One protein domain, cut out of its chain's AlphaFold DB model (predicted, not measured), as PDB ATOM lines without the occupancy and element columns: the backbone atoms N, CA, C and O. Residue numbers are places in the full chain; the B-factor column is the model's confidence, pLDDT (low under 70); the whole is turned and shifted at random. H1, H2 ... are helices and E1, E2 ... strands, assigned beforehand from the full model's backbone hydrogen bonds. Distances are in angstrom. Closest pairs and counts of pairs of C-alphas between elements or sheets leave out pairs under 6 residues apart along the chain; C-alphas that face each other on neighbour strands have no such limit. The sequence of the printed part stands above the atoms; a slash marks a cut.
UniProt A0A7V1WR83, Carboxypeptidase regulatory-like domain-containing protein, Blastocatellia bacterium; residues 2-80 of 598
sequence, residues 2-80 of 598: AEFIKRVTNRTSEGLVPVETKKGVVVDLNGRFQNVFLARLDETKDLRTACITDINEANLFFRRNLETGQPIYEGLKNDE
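AT A GLANCE: This is residues 2 to 80 of the 598 residues of the protein "Carboxypeptidase regulatory-like domain-containing protein" of Blastocatellia bacterium (UniProt A0A7V1WR83). A small body, in which the helix H2 packs on a hairpin of two strands, E3 and E4, and a second short helix, H1, meets H2, is drawn out by a long thin arm that ends in another hairpin, E1 and E2. After H2, residues 62 to 80 form a tail with no named element. The 79 printed residues run H1, E1, E2, E3, E4, H2; each sheet is one antiparallel pair, and the class is mixed, helices and strands, with under half of the residues in named elements. The whole is loose, with a radius of gyration of the C-alphas of 16.4 A and spans of 56 by 26 by 20 A.

HOW THE PARTS SIT: H1, residues 2 to 8, touches H2, residues 55 to 61, closest at the C-alphas of Lys 6 and Ile 55, 5.7 A; they run opposite ways at a steep tilt of 63 degrees. E1, residues 18 to 21, and E2, residues 24 to 27, form a hairpin, with N 19 and O 26 within hydrogen-bond range at 2.8 A. E3, residues 36 to 41, and E4, residues 47 to 52, form another, with N 38 and O 50 at 2.8 A. The closest C-alphas of E4 and H2 are those of Ile 52 and Ala 58, 6.1 A. E1 and E2 are apart from E4 and H2. In H1 and H2 every O i to N i+4 pair is within hydrogen-bond range.

IN THESE COORDINATES: H1 begins at C-alpha 2 (10.873, -42.172, 32.199) and is 9.9 A long. E1 and E2 measure 9.3 A and 10.1 A, E3 and E4 16.8 A and 15.9 A. H2, 9.6 A, ends at C-alpha 61 (13.466, -43.406, 20.261).

THE WHOLE: The C-alphas farthest apart, of Lys 22 and Thr 44, are 56.1 A apart. The printed part has no cut, and no link is long. Mean pLDDT of the printed part is 71.9; residues 20 to 27 and 73 to 80 are among those under 70.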
ATOM      1  N   ALA A   2      11.470 -40.835  32.242       84.94
ATOM      2  CA  ALA A   2      10.873 -42.172  32.199       84.94
ATOM      3  C   ALA A   2       9.608 -42.314  33.060       84.94
ATOM      4  O   ALA A   2       8.577 -42.720  32.547       84.94
ATOM      5  N   GLU A   3       9.654 -41.872  34.321       84.62
ATOM      6  CA  GLU A   3       8.482 -41.832  35.216       84.62
ATOM      7  C   GLU A   3       7.320 -41.007  34.653       84.62
ATOM      8  O   GLU A   3       6.161 -41.395  34.741       84.62
ATOM      9  N   PHE A   4       7.631 -39.875  34.014       82.56
ATOM     10  CA  PHE A   4       6.616 -39.060  33.355       82.56
ATOM     11  C   PHE A   4       5.969 -39.840  32.212       82.56
ATOM     12  O   PHE A   4       4.751 -39.949  32.202       82.56
ATOM     13  N   ILE A   5       6.772 -40.418  31.312       84.12
ATOM     14  CA  ILE A   5       6.307 -41.203  30.161       84.12
ATOM     15  C   ILE A   5       5.474 -42.387  30.636       84.12
ATOM     16  O   ILE A   5       4.311 -42.461  30.269       84.12
ATOM     17  N   LYS A   6       6.002 -43.225  31.539       84.56
ATOM     18  CA  LYS A   6       5.274 -44.350  32.142       84.56
ATOM     19  C   LYS A   6       3.937 -43.918  32.717       84.56
ATOM     20  O   LYS A   6       2.942 -44.594  32.491       84.56
ATOM     21  N   ARG A   7       3.902 -42.794  33.438       84.19
ATOM     22  CA  ARG A   7       2.667 -42.261  34.010       84.19
ATOM     23  C   ARG A   7       1.693 -41.832  32.923       84.19
ATOM     24  O   ARG A   7       0.545 -42.236  32.995       84.19
ATOM     25  N   VAL A   8       2.108 -41.031  31.944       78.62
ATOM     26  CA  VAL A   8       1.176 -40.464  30.957       78.62
ATOM     27  C   VAL A   8       0.772 -41.453  29.860       78.62
ATOM     28  O   VAL A   8      -0.296 -41.305  29.273       78.62
ATOM     29  N   THR A   9       1.577 -42.484  29.607       79.50
ATOM     30  CA  THR A   9       1.257 -43.572  28.676       79.50
ATOM     31  C   THR A   9       0.664 -44.797  29.376       79.50
ATOM     32  O   THR A   9       0.445 -45.816  28.727       79.50
ATOM     33  N   ASN A  10       0.397 -44.743  30.688       78.19
ATOM     34  CA  ASN A  10      -0.190 -45.871  31.409       78.19
ATOM     35  C   ASN A  10      -1.622 -46.134  30.916       78.19
ATOM     36  O   ASN A  10      -2.500 -45.282  31.052       78.19
ATOM     37  N   ARG A  11      -1.853 -47.331  30.372       72.81
ATOM     38  CA  ARG A  11      -3.152 -47.766  29.838       72.81
ATOM     39  C   ARG A  11      -3.971 -48.613  30.816       72.81
ATOM     40  O   ARG A  11      -5.080 -49.009  30.473       72.81
ATOM     41  N   THR A  12      -3.455 -48.915  32.009       73.31
ATOM     42  CA  THR A  12      -4.209 -49.684  33.006       73.31
ATOM     43  C   THR A  12      -5.263 -48.805  33.672       73.31
ATOM     44  O   THR A  12      -5.078 -47.600  33.839       73.31
ATOM     45  N   SER A  13      -6.374 -49.407  34.094       65.81
ATOM     46  CA  SER A  13      -7.354 -48.765  34.981       65.81
ATOM     47  C   SER A  13      -6.958 -48.866  36.461       65.81
ATOM     48  O   SER A  13      -7.690 -48.419  37.339       65.81
ATOM     49  N   GLU A  14      -5.802 -49.464  36.756       72.38
ATOM     50  CA  GLU A  14      -5.329 -49.712  38.112       72.38
ATOM     51  C   GLU A  14      -5.010 -48.391  38.834       72.38
ATOM     52  O   GLU A  14      -4.333 -47.500  38.299       72.38
ATOM     53  N   GLY A  15      -5.560 -48.248  40.043       69.62
ATOM     54  CA  GLY A  15      -5.479 -47.026  40.845       69.62
ATOM     55  C   GLY A  15      -6.351 -45.864  40.351       69.62
ATOM     56  O   GLY A  15      -6.312 -44.797  40.962       69.62
ATOM     57  N   LEU A  16      -7.127 -46.038  39.274       76.62
ATOM     58  CA  LEU A  16      -8.146 -45.069  38.874       76.62
ATOM     59  C   LEU A  16      -9.450 -45.392  39.602       76.62
ATOM     60  O   LEU A  16      -9.867 -46.548  39.652       76.62
ATOM     61  N   VAL A  17     -10.079 -44.376  40.192       76.00
ATOM     62  CA  VAL A  17     -11.332 -44.553  40.931       76.00
ATOM     63  C   VAL A  17     -12.491 -44.373  39.951       76.00
ATOM     64  O   VAL A  17     -12.673 -43.267  39.437       76.00
ATOM     65  N   PRO A  18     -13.271 -45.428  39.666       70.38
ATOM     66  CA  PRO A  18     -14.491 -45.279  38.900       70.38
ATOM     67  C   PRO A  18     -15.505 -44.488  39.723       70.38
ATOM     68  O   PRO A  18     -15.796 -44.824  40.871       70.38
ATOM     69  N   VAL A  19     -16.046 -43.434  39.126       71.69
ATOM     70  CA  VAL A  19     -17.133 -42.649  39.698       71.69
ATOM     71  C   VAL A  19     -18.418 -43.093  39.020       71.69
ATOM     72  O   VAL A  19     -18.625 -42.863  37.824       71.69
ATOM     73  N   GLU A  20     -19.288 -43.753  39.781       63.47
ATOM     74  CA  GLU A  20     -20.640 -44.048  39.319       63.47
ATOM     75  C   GLU A  20     -21.450 -42.757  39.239       63.47
ATOM     76  O   GLU A  20     -21.632 -42.030  40.216       63.47
ATOM     77  N   THR A  21     -21.961 -42.481  38.046       66.62
ATOM     78  CA  THR A  21     -22.878 -41.376  37.798       66.62
ATOM     79  C   THR A  21     -24.224 -41.931  37.347       66.62
ATOM     80  O   THR A  21     -24.331 -43.062  36.875       66.62
ATOM     81  N   LYS A  22     -25.275 -41.104  37.405       51.16
ATOM     82  CA  LYS A  22     -26.619 -41.474  36.920       51.16
ATOM     83  C   LYS A  22     -26.669 -41.867  35.428       51.16
ATOM     84  O   LYS A  22     -27.708 -42.333  34.978       51.16
ATOM     85  N   LYS A  23     -25.585 -41.659  34.665       37.59
ATOM     86  CA  LYS A  23     -25.459 -41.983  33.233       37.59
ATOM     87  C   LYS A  23     -24.437 -43.096  32.938       37.59
ATOM     88  O   LYS A  23     -24.132 -43.330  31.775       37.59
ATOM     89  N   GLY A  24     -23.913 -43.772  33.963       50.34
ATOM     90  CA  GLY A  24     -22.899 -44.823  33.835       50.34
ATOM     91  C   GLY A  24     -21.617 -44.514  34.611       50.34
ATOM     92  O   GLY A  24     -21.549 -43.546  35.374       50.34
ATOM     93  N   VAL A  25     -20.598 -45.352  34.427       50.75
ATOM     94  CA  VAL A  25     -19.316 -45.251  35.139       50.75
ATOM     95  C   VAL A  25     -18.349 -44.366  34.353       50.75
ATOM     96  O   VAL A  25     -18.073 -44.643  33.189       50.75
ATOM     97  N   VAL A  26     -17.812 -43.324  34.990       57.88
ATOM     98  CA  VAL A  26     -16.753 -42.469  34.427       57.88
ATOM     99  C   VAL A  26     -15.464 -42.700  35.210       57.88
ATOM    100  O   VAL A  26     -15.496 -42.823  36.432       57.88
ATOM    101  N   VAL A  27     -14.326 -42.768  34.522       61.19
ATOM    102  CA  VAL A  27     -13.008 -42.966  35.140       61.19
ATOM    103  C   VAL A  27     -12.115 -41.784  34.771       61.19
ATOM    104  O   VAL A  27     -11.814 -41.589  33.595       61.19
ATOM    105  N   ASP A  28     -11.699 -40.988  35.760       71.12
ATOM    106  CA  ASP A  28     -10.702 -39.930  35.556       71.12
ATOM    107  C   ASP A  28      -9.343 -40.572  35.255       71.12
ATOM    108  O   ASP A  28      -8.844 -41.404  36.014       71.12
ATOM    109  N   LEU A  29      -8.746 -40.193  34.127       68.19
ATOM    110  CA  LEU A  29      -7.459 -40.706  33.678       68.19
ATOM    111  C   LEU A  29      -6.271 -40.073  34.421       68.19
ATOM    112  O   LEU A  29      -5.140 -40.501  34.200       68.19
ATOM    113  N   ASN A  30      -6.486 -39.081  35.295       73.00
ATOM    114  CA  ASN A  30      -5.461 -38.431  36.123       73.00
ATOM    115  C   ASN A  30      -4.228 -37.971  35.311       73.00
ATOM    116  O   ASN A  30      -3.079 -38.130  35.737       73.00
ATOM    117  N   GLY A  31      -4.460 -37.425  34.110       67.19
ATOM    118  CA  GLY A  31      -3.401 -36.949  33.210       67.19
ATOM    119  C   GLY A  31      -2.704 -38.036  32.376       67.19
ATOM    120  O   GLY A  31      -1.581 -37.815  31.919       67.19
ATOM    121  N   ARG A  32      -3.332 -39.206  32.179       77.38
ATOM    122  CA  ARG A  32      -2.908 -40.238  31.211       77.38
ATOM    123  C   ARG A  32      -3.463 -39.902  29.814       77.38
ATOM    124  O   ARG A  32      -4.669 -39.743  29.661       77.38
ATOM    125  N   PHE A  33      -2.597 -39.812  28.802       64.12
ATOM    126  CA  PHE A  33      -2.917 -39.403  27.419       64.12
ATOM    127  C   PHE A  33      -2.855 -40.552  26.396       64.12
ATOM    128  O   PHE A  33      -3.134 -40.344  25.220       64.12
ATOM    129  N   GLN A  34      -2.496 -41.765  26.834       65.44
ATOM    130  CA  GLN A  34      -2.346 -43.000  26.037       65.44
ATOM    131  C   GLN A  34      -1.237 -42.992  24.965       65.44
ATOM    132  O   GLN A  34      -0.693 -44.065  24.692       65.44
ATOM    133  N   ASN A  35      -0.874 -41.826  24.414       72.12
ATOM    134  CA  ASN A  35       0.259 -41.601  23.511       72.12
ATOM    135  C   ASN A  35       0.942 -40.251  23.823       72.12
ATOM    136  O   ASN A  35       0.291 -39.317  24.295       72.12
ATOM    137  N   VAL A  36       2.244 -40.126  23.549       73.94
ATOM    138  CA  VAL A  36       3.033 -38.898  23.768       73.94
ATOM    139  C   VAL A  36       3.873 -38.591  22.540       73.94
ATOM    140  O   VAL A  36       4.625 -39.442  22.073       73.94
ATOM    141  N   PHE A  37       3.807 -37.354  22.055       75.06
ATOM    142  CA  PHE A  37       4.699 -36.889  20.999       75.06
ATOM    143  C   PHE A  37       6.042 -36.457  21.592       75.06
ATOM    144  O   PHE A  37       6.103 -35.603  22.478       75.06
ATOM    145  N   LEU A  38       7.122 -37.058  21.109       77.38
ATOM    146  CA  LEU A  38       8.482 -36.781  21.538       77.38
ATOM    147  C   LEU A  38       9.290 -36.210  20.385       77.38
ATOM    148  O   LEU A  38       9.147 -36.622  19.237       77.38
ATOM    149  N   ALA A  39      10.185 -35.291  20.725       77.38
ATOM    150  CA  ALA A  39      11.154 -34.732  19.806       77.38
ATOM    151  C   ALA A  39      12.559 -34.829  20.407       77.38
ATOM    152  O   ALA A  39      12.742 -34.662  21.616       77.38
ATOM    153  N   ARG A  40      13.561 -35.092  19.567       81.19
ATOM    154  CA  ARG A  40      14.979 -35.031  19.929       81.19
ATOM    155  C   ARG A  40      15.803 -34.542  18.755       81.19
ATOM    156  O   ARG A  40      15.398 -34.711  17.616       81.19
ATOM    157  N   LEU A  41      16.987 -34.017  19.030       74.75
ATOM    158  CA  LEU A  41      18.009 -33.869  17.999       74.75
ATOM    159  C   LEU A  41      18.823 -35.167  17.935       74.75
ATOM    160  O   LEU A  41      19.054 -35.811  18.967       74.75
ATOM    161  N   ASP A  42      19.202 -35.597  16.740       70.38
ATOM    162  CA  ASP A  42      20.127 -36.714  16.571       70.38
ATOM    163  C   ASP A  42      21.595 -36.267  16.546       70.38
ATOM    164  O   ASP A  42      21.930 -35.112  16.813       70.38
ATOM    165  N   GLU A  43      22.486 -37.220  16.276       70.00
ATOM    166  CA  GLU A  43      23.936 -37.010  16.256       70.00
ATOM    167  C   GLU A  43      24.375 -36.035  15.147       70.00
ATOM    168  O   GLU A  43      25.430 -35.412  15.271       70.00
ATOM    169  N   THR A  44      23.549 -35.835  14.109       76.38
ATOM    170  CA  THR A  44      23.763 -34.853  13.033       76.38
ATOM    171  C   THR A  44      23.073 -33.511  13.294       76.38
ATOM    172  O   THR A  44      23.222 -32.592  12.494       76.38
ATOM    173  N   LYS A  45      22.427 -33.345  14.461       69.94
ATOM    174  CA  LYS A  45      21.617 -32.182  14.876       69.94
ATOM    175  C   LYS A  45      20.314 -32.007  14.095       69.94
ATOM    176  O   LYS A  45      19.739 -30.919  14.117       69.94
ATOM    177  N   ASP A  46      19.810 -33.065  13.479       66.50
ATOM    178  CA  ASP A  46      18.515 -33.042  12.817       66.50
ATOM    179  C   ASP A  46      17.397 -33.323  13.819       66.50
ATOM    180  O   ASP A  46      17.521 -34.169  14.712       66.50
ATOM    181  N   LEU A  47      16.277 -32.609  13.672       61.56
ATOM    182  CA  LEU A  47      15.091 -32.840  14.488       61.56
ATOM    183  C   LEU A  47      14.459 -34.184  14.119       61.56
ATOM    184  O   LEU A  47      13.991 -34.399  13.003       61.56
ATOM    185  N   ARG A  48      14.400 -35.080  15.095       71.31
ATOM    186  CA  ARG A  48      13.678 -36.348  15.051       71.31
ATOM    187  C   ARG A  48      12.441 -36.238  15.913       71.31
ATOM    188  O   ARG A  48      12.502 -35.694  17.014       71.31
ATOM    189  N   THR A  49      11.330 -36.776  15.428       69.81
ATOM    190  CA  THR A  49      10.073 -36.814  16.175       69.81
ATOM    191  C   THR A  49       9.447 -38.199  16.100       69.81
ATOM    192  O   THR A  49       9.671 -38.919  15.130       69.81
ATOM    193  N   ALA A  50       8.713 -38.590  17.138       69.75
ATOM    194  CA  ALA A  50       7.948 -39.831  17.169       69.75
ATOM    195  C   ALA A  50       6.753 -39.694  18.117       69.75
ATOM    196  O   ALA A  50       6.857 -39.064  19.169       69.75
ATOM    197  N   CYS A  51       5.632 -40.319  17.764       73.06
ATOM    198  CA  CYS A  51       4.548 -40.566  18.707       73.06
ATOM    199  C   CYS A  51       4.823 -41.906  19.391       73.06
ATOM    200  O   CYS A  51       4.962 -42.906  18.693       73.06
ATOM    201  N   ILE A  52       4.942 -41.915  20.719       77.50
ATOM    202  CA  ILE A  52       5.207 -43.130  21.495       77.50
ATOM    203  C   ILE A  52       4.014 -43.515  22.361       77.50
ATOM    204  O   ILE A  52       3.216 -42.667  22.767       77.50
ATOM    205  N   THR A  53       3.911 -44.799  22.660       78.19
ATOM    206  CA  THR A  53       2.790 -45.421  23.362       78.19
ATOM    207  C   THR A  53       3.202 -46.064  24.683       78.19
ATOM    208  O   THR A  53       2.340 -46.339  25.518       78.19
ATOM    209  N   ASP A  54       4.506 -46.246  24.915       82.50
ATOM    210  CA  ASP A  54       5.062 -46.713  26.180       82.50
ATOM    211  C   ASP A  54       6.532 -46.296  26.396       82.50
ATOM    212  O   ASP A  54       7.168 -45.610  25.588       82.50
ATOM    213  N   ILE A  55       7.081 -46.700  27.546       85.69
ATOM    214  CA  ILE A  55       8.470 -46.409  27.907       85.69
ATOM    215  C   ILE A  55       9.488 -47.136  27.024       85.69
ATOM    216  O   ILE A  55      10.597 -46.637  26.856       85.69
ATOM    217  N   ASN A  56       9.146 -48.294  26.459       81.75
ATOM    218  CA  ASN A  56      10.058 -49.061  25.620       81.75
ATOM    219  C   ASN A  56      10.238 -48.363  24.272       81.75
ATOM    220  O   ASN A  56      11.370 -48.187  23.825       81.75
ATOM    221  N   GLU A  57       9.158 -47.853  23.686       76.44
ATOM    222  CA  GLU A  57       9.211 -47.027  22.480       76.44
ATOM    223  C   GLU A  57       9.979 -45.723  22.715       76.44
ATOM    224  O   GLU A  57      10.798 -45.323  21.888       76.44
ATOM    225  N   ALA A  58       9.795 -45.084  23.873       81.62
ATOM    226  CA  ALA A  58      10.597 -43.922  24.236       81.62
ATOM    227  C   ALA A  58      12.088 -44.276  24.393       81.62
ATOM    228  O   ALA A  58      12.954 -43.535  23.925       81.62
ATOM    229  N   ASN A  59      12.402 -45.416  25.009       83.69
ATOM    230  CA  ASN A  59      13.773 -45.894  25.169       83.69
ATOM    231  C   ASN A  59      14.448 -46.156  23.809       83.69
ATOM    232  O   ASN A  59      15.596 -45.759  23.601       83.69
ATOM    233  N   LEU A  60      13.722 -46.760  22.863       80.38
ATOM    234  CA  LEU A  60      14.180 -46.979  21.488       80.38
ATOM    235  C   LEU A  60      14.343 -45.660  20.724       80.38
ATOM    236  O   LEU A  60      15.348 -45.461  20.037       80.38
ATOM    237  N   PHE A  61      13.403 -44.725  20.886       82.12
ATOM    238  CA  PHE A  61      13.466 -43.406  20.261       82.12
ATOM    239  C   PHE A  61      14.709 -42.629  20.704       82.12
ATOM    240  O   PHE A  61      15.422 -42.086  19.857       82.12
ATOM    241  N   PHE A  62      15.020 -42.618  22.005       82.12
ATOM    242  CA  PHE A  62      16.222 -41.971  22.546       82.12
ATOM    243  C   PHE A  62      17.487 -42.837  22.482       82.12
ATOM    244  O   PHE A  62      18.548 -42.354  22.883       82.12
ATOM    245  N   ARG A  63      17.397 -44.080  21.983       80.31
ATOM    246  CA  ARG A  63      18.495 -45.068  21.939       80.31
ATOM    247  C   ARG A  63      19.182 -45.264  23.291       80.31
ATOM    248  O   ARG A  63      20.397 -45.434  23.396       80.31
ATOM    249  N   ARG A  64      18.399 -45.195  24.362       82.88
ATOM    250  CA  ARG A  64      18.868 -45.383  25.733       82.88
ATOM    251  C   ARG A  64      17.717 -45.794  26.617       82.88
ATOM    252  O   ARG A  64      16.596 -45.321  26.464       82.88
ATOM    253  N   ASN A  65      18.018 -46.599  27.616       86.94
ATOM    254  CA  ASN A  65      17.107 -46.831  28.709       86.94
ATOM    255  C   ASN A  65      16.978 -45.516  29.497       86.94
ATOM    256  O   ASN A  65      17.942 -45.022  30.082       86.94
ATOM    257  N   LEU A  66      15.796 -44.907  29.470       84.69
ATOM    258  CA  LEU A  66      15.512 -43.629  30.120       84.69
ATOM    259  C   LEU A  66      15.452 -43.740  31.651       84.69
ATOM    260  O   LEU A  66      15.400 -42.707  32.320       84.69
ATOM    261  N   GLU A  67      15.454 -44.955  32.201       87.00
ATOM    262  CA  GLU A  67      15.478 -45.221  33.643       87.00
ATOM    263  C   GLU A  67      16.902 -45.376  34.163       87.00
ATOM    264  O   GLU A  67      17.279 -44.754  35.150       87.00
ATOM    265  N   THR A  68      17.715 -46.183  33.480       87.56
ATOM    266  CA  THR A  68      19.085 -46.501  33.917       87.56
ATOM    267  C   THR A  68      20.140 -45.623  33.253       87.56
ATOM    268  O   THR A  68      21.300 -45.615  33.656       87.56
ATOM    269  N   GLY A  69      19.755 -44.902  32.201       80.88
ATOM    270  CA  GLY A  69      20.644 -44.108  31.364       80.88
ATOM    271  C   GLY A  69      21.559 -44.919  30.449       80.88
ATOM    272  O   GLY A  69      22.299 -44.305  29.686       80.88
ATOM    273  N   GLN A  70      21.500 -46.253  30.497       81.81
ATOM    274  CA  GLN A  70      22.327 -47.131  29.673       81.81
ATOM    275  C   GLN A  70      21.953 -47.003  28.189       81.81
ATOM    276  O   GLN A  70      20.762 -46.931  27.877       81.81
ATOM    277  N   PRO A  71      22.927 -46.977  27.265       74.69
ATOM    278  CA  PRO A  71      22.643 -46.933  25.835       74.69
ATOM    279  C   PRO A  71      21.934 -48.214  25.377       74.69
ATOM    280  O   PRO A  71      22.215 -49.305  25.876       74.69
ATOM    281  N   ILE A  72      21.019 -48.078  24.418       76.12
ATOM    282  CA  ILE A  72      20.384 -49.199  23.721       76.12
ATOM    283  C   ILE A  72      20.883 -49.154  22.281       76.12
ATOM    284  O   ILE A  72      20.707 -48.156  21.585       76.12
ATOM    285  N   TYR A  73      21.543 -50.231  21.862       55.47
ATOM    286  CA  TYR A  73      22.205 -50.317  20.558       55.47
ATOM    287  C   TYR A  73      21.239 -50.656  19.411       55.47
ATOM    288  O   TYR A  73      21.593 -50.503  18.245       55.47
ATOM    289  N   GLU A  74      20.006 -51.049  19.737       61.38
ATOM    290  CA  GLU A  74      18.878 -51.107  18.809       61.38
ATOM    291  C   GLU A  74      18.060 -49.813  18.908       61.38
ATOM    292  O   GLU A  74      17.651 -49.384  19.985       61.38
ATOM    293  N   GLY A  75      17.831 -49.164  17.772       56.41
ATOM    294  CA  GLY A  75      16.928 -48.023  17.662       56.41
ATOM    295  C   GLY A  75      15.965 -48.245  16.508       56.41
ATOM    296  O   GLY A  75      16.204 -49.115  15.671       56.41
ATOM    297  N   LEU A  76      14.910 -47.430  16.437       52.31
ATOM    298  CA  LEU A  76      14.061 -47.356  15.244       52.31
ATOM    299  C   LEU A  76      14.972 -47.123  14.024       52.31
ATOM    300  O   LEU A  76      15.741 -46.151  13.999       52.31
ATOM    301  N   LYS A  77      14.990 -48.083  13.091       51.00
ATOM    302  CA  LYS A  77      15.806 -48.019  11.872       51.00
ATOM    303  C   LYS A  77      15.101 -47.128  10.850       51.00
ATOM    304  O   LYS A  77      13.882 -47.057  10.820       51.00
ATOM    305  N   ASN A  78      15.893 -46.432  10.037       46.47
ATOM    306  CA  ASN A  78      15.423 -45.431   9.071       46.47
ATOM    307  C   ASN A  78      15.111 -46.005   7.673       46.47
ATOM    308  O   ASN A  78      14.881 -45.221   6.756       46.47
ATOM    309  N   ASP A  79      15.111 -47.326   7.495       45.56
ATOM    310  CA  ASP A  79      14.773 -47.954   6.212       45.56
ATOM    311  C   ASP A  79      13.316 -48.421   6.256       45.56
ATOM    312  O   ASP A  79      12.879 -48.885   7.308       45.56
ATOM    313  N   GLU A  80      12.583 -48.244   5.145       50.75
ATOM    314  CA  GLU A  80      11.132 -48.462   5.008       50.75
ATOM    315  C   GLU A  80      10.657 -49.719   5.749       50.75
ATOM    316  O   GLU A  80      10.754 -50.839   5.246       50.75
TER     317      GLU A  80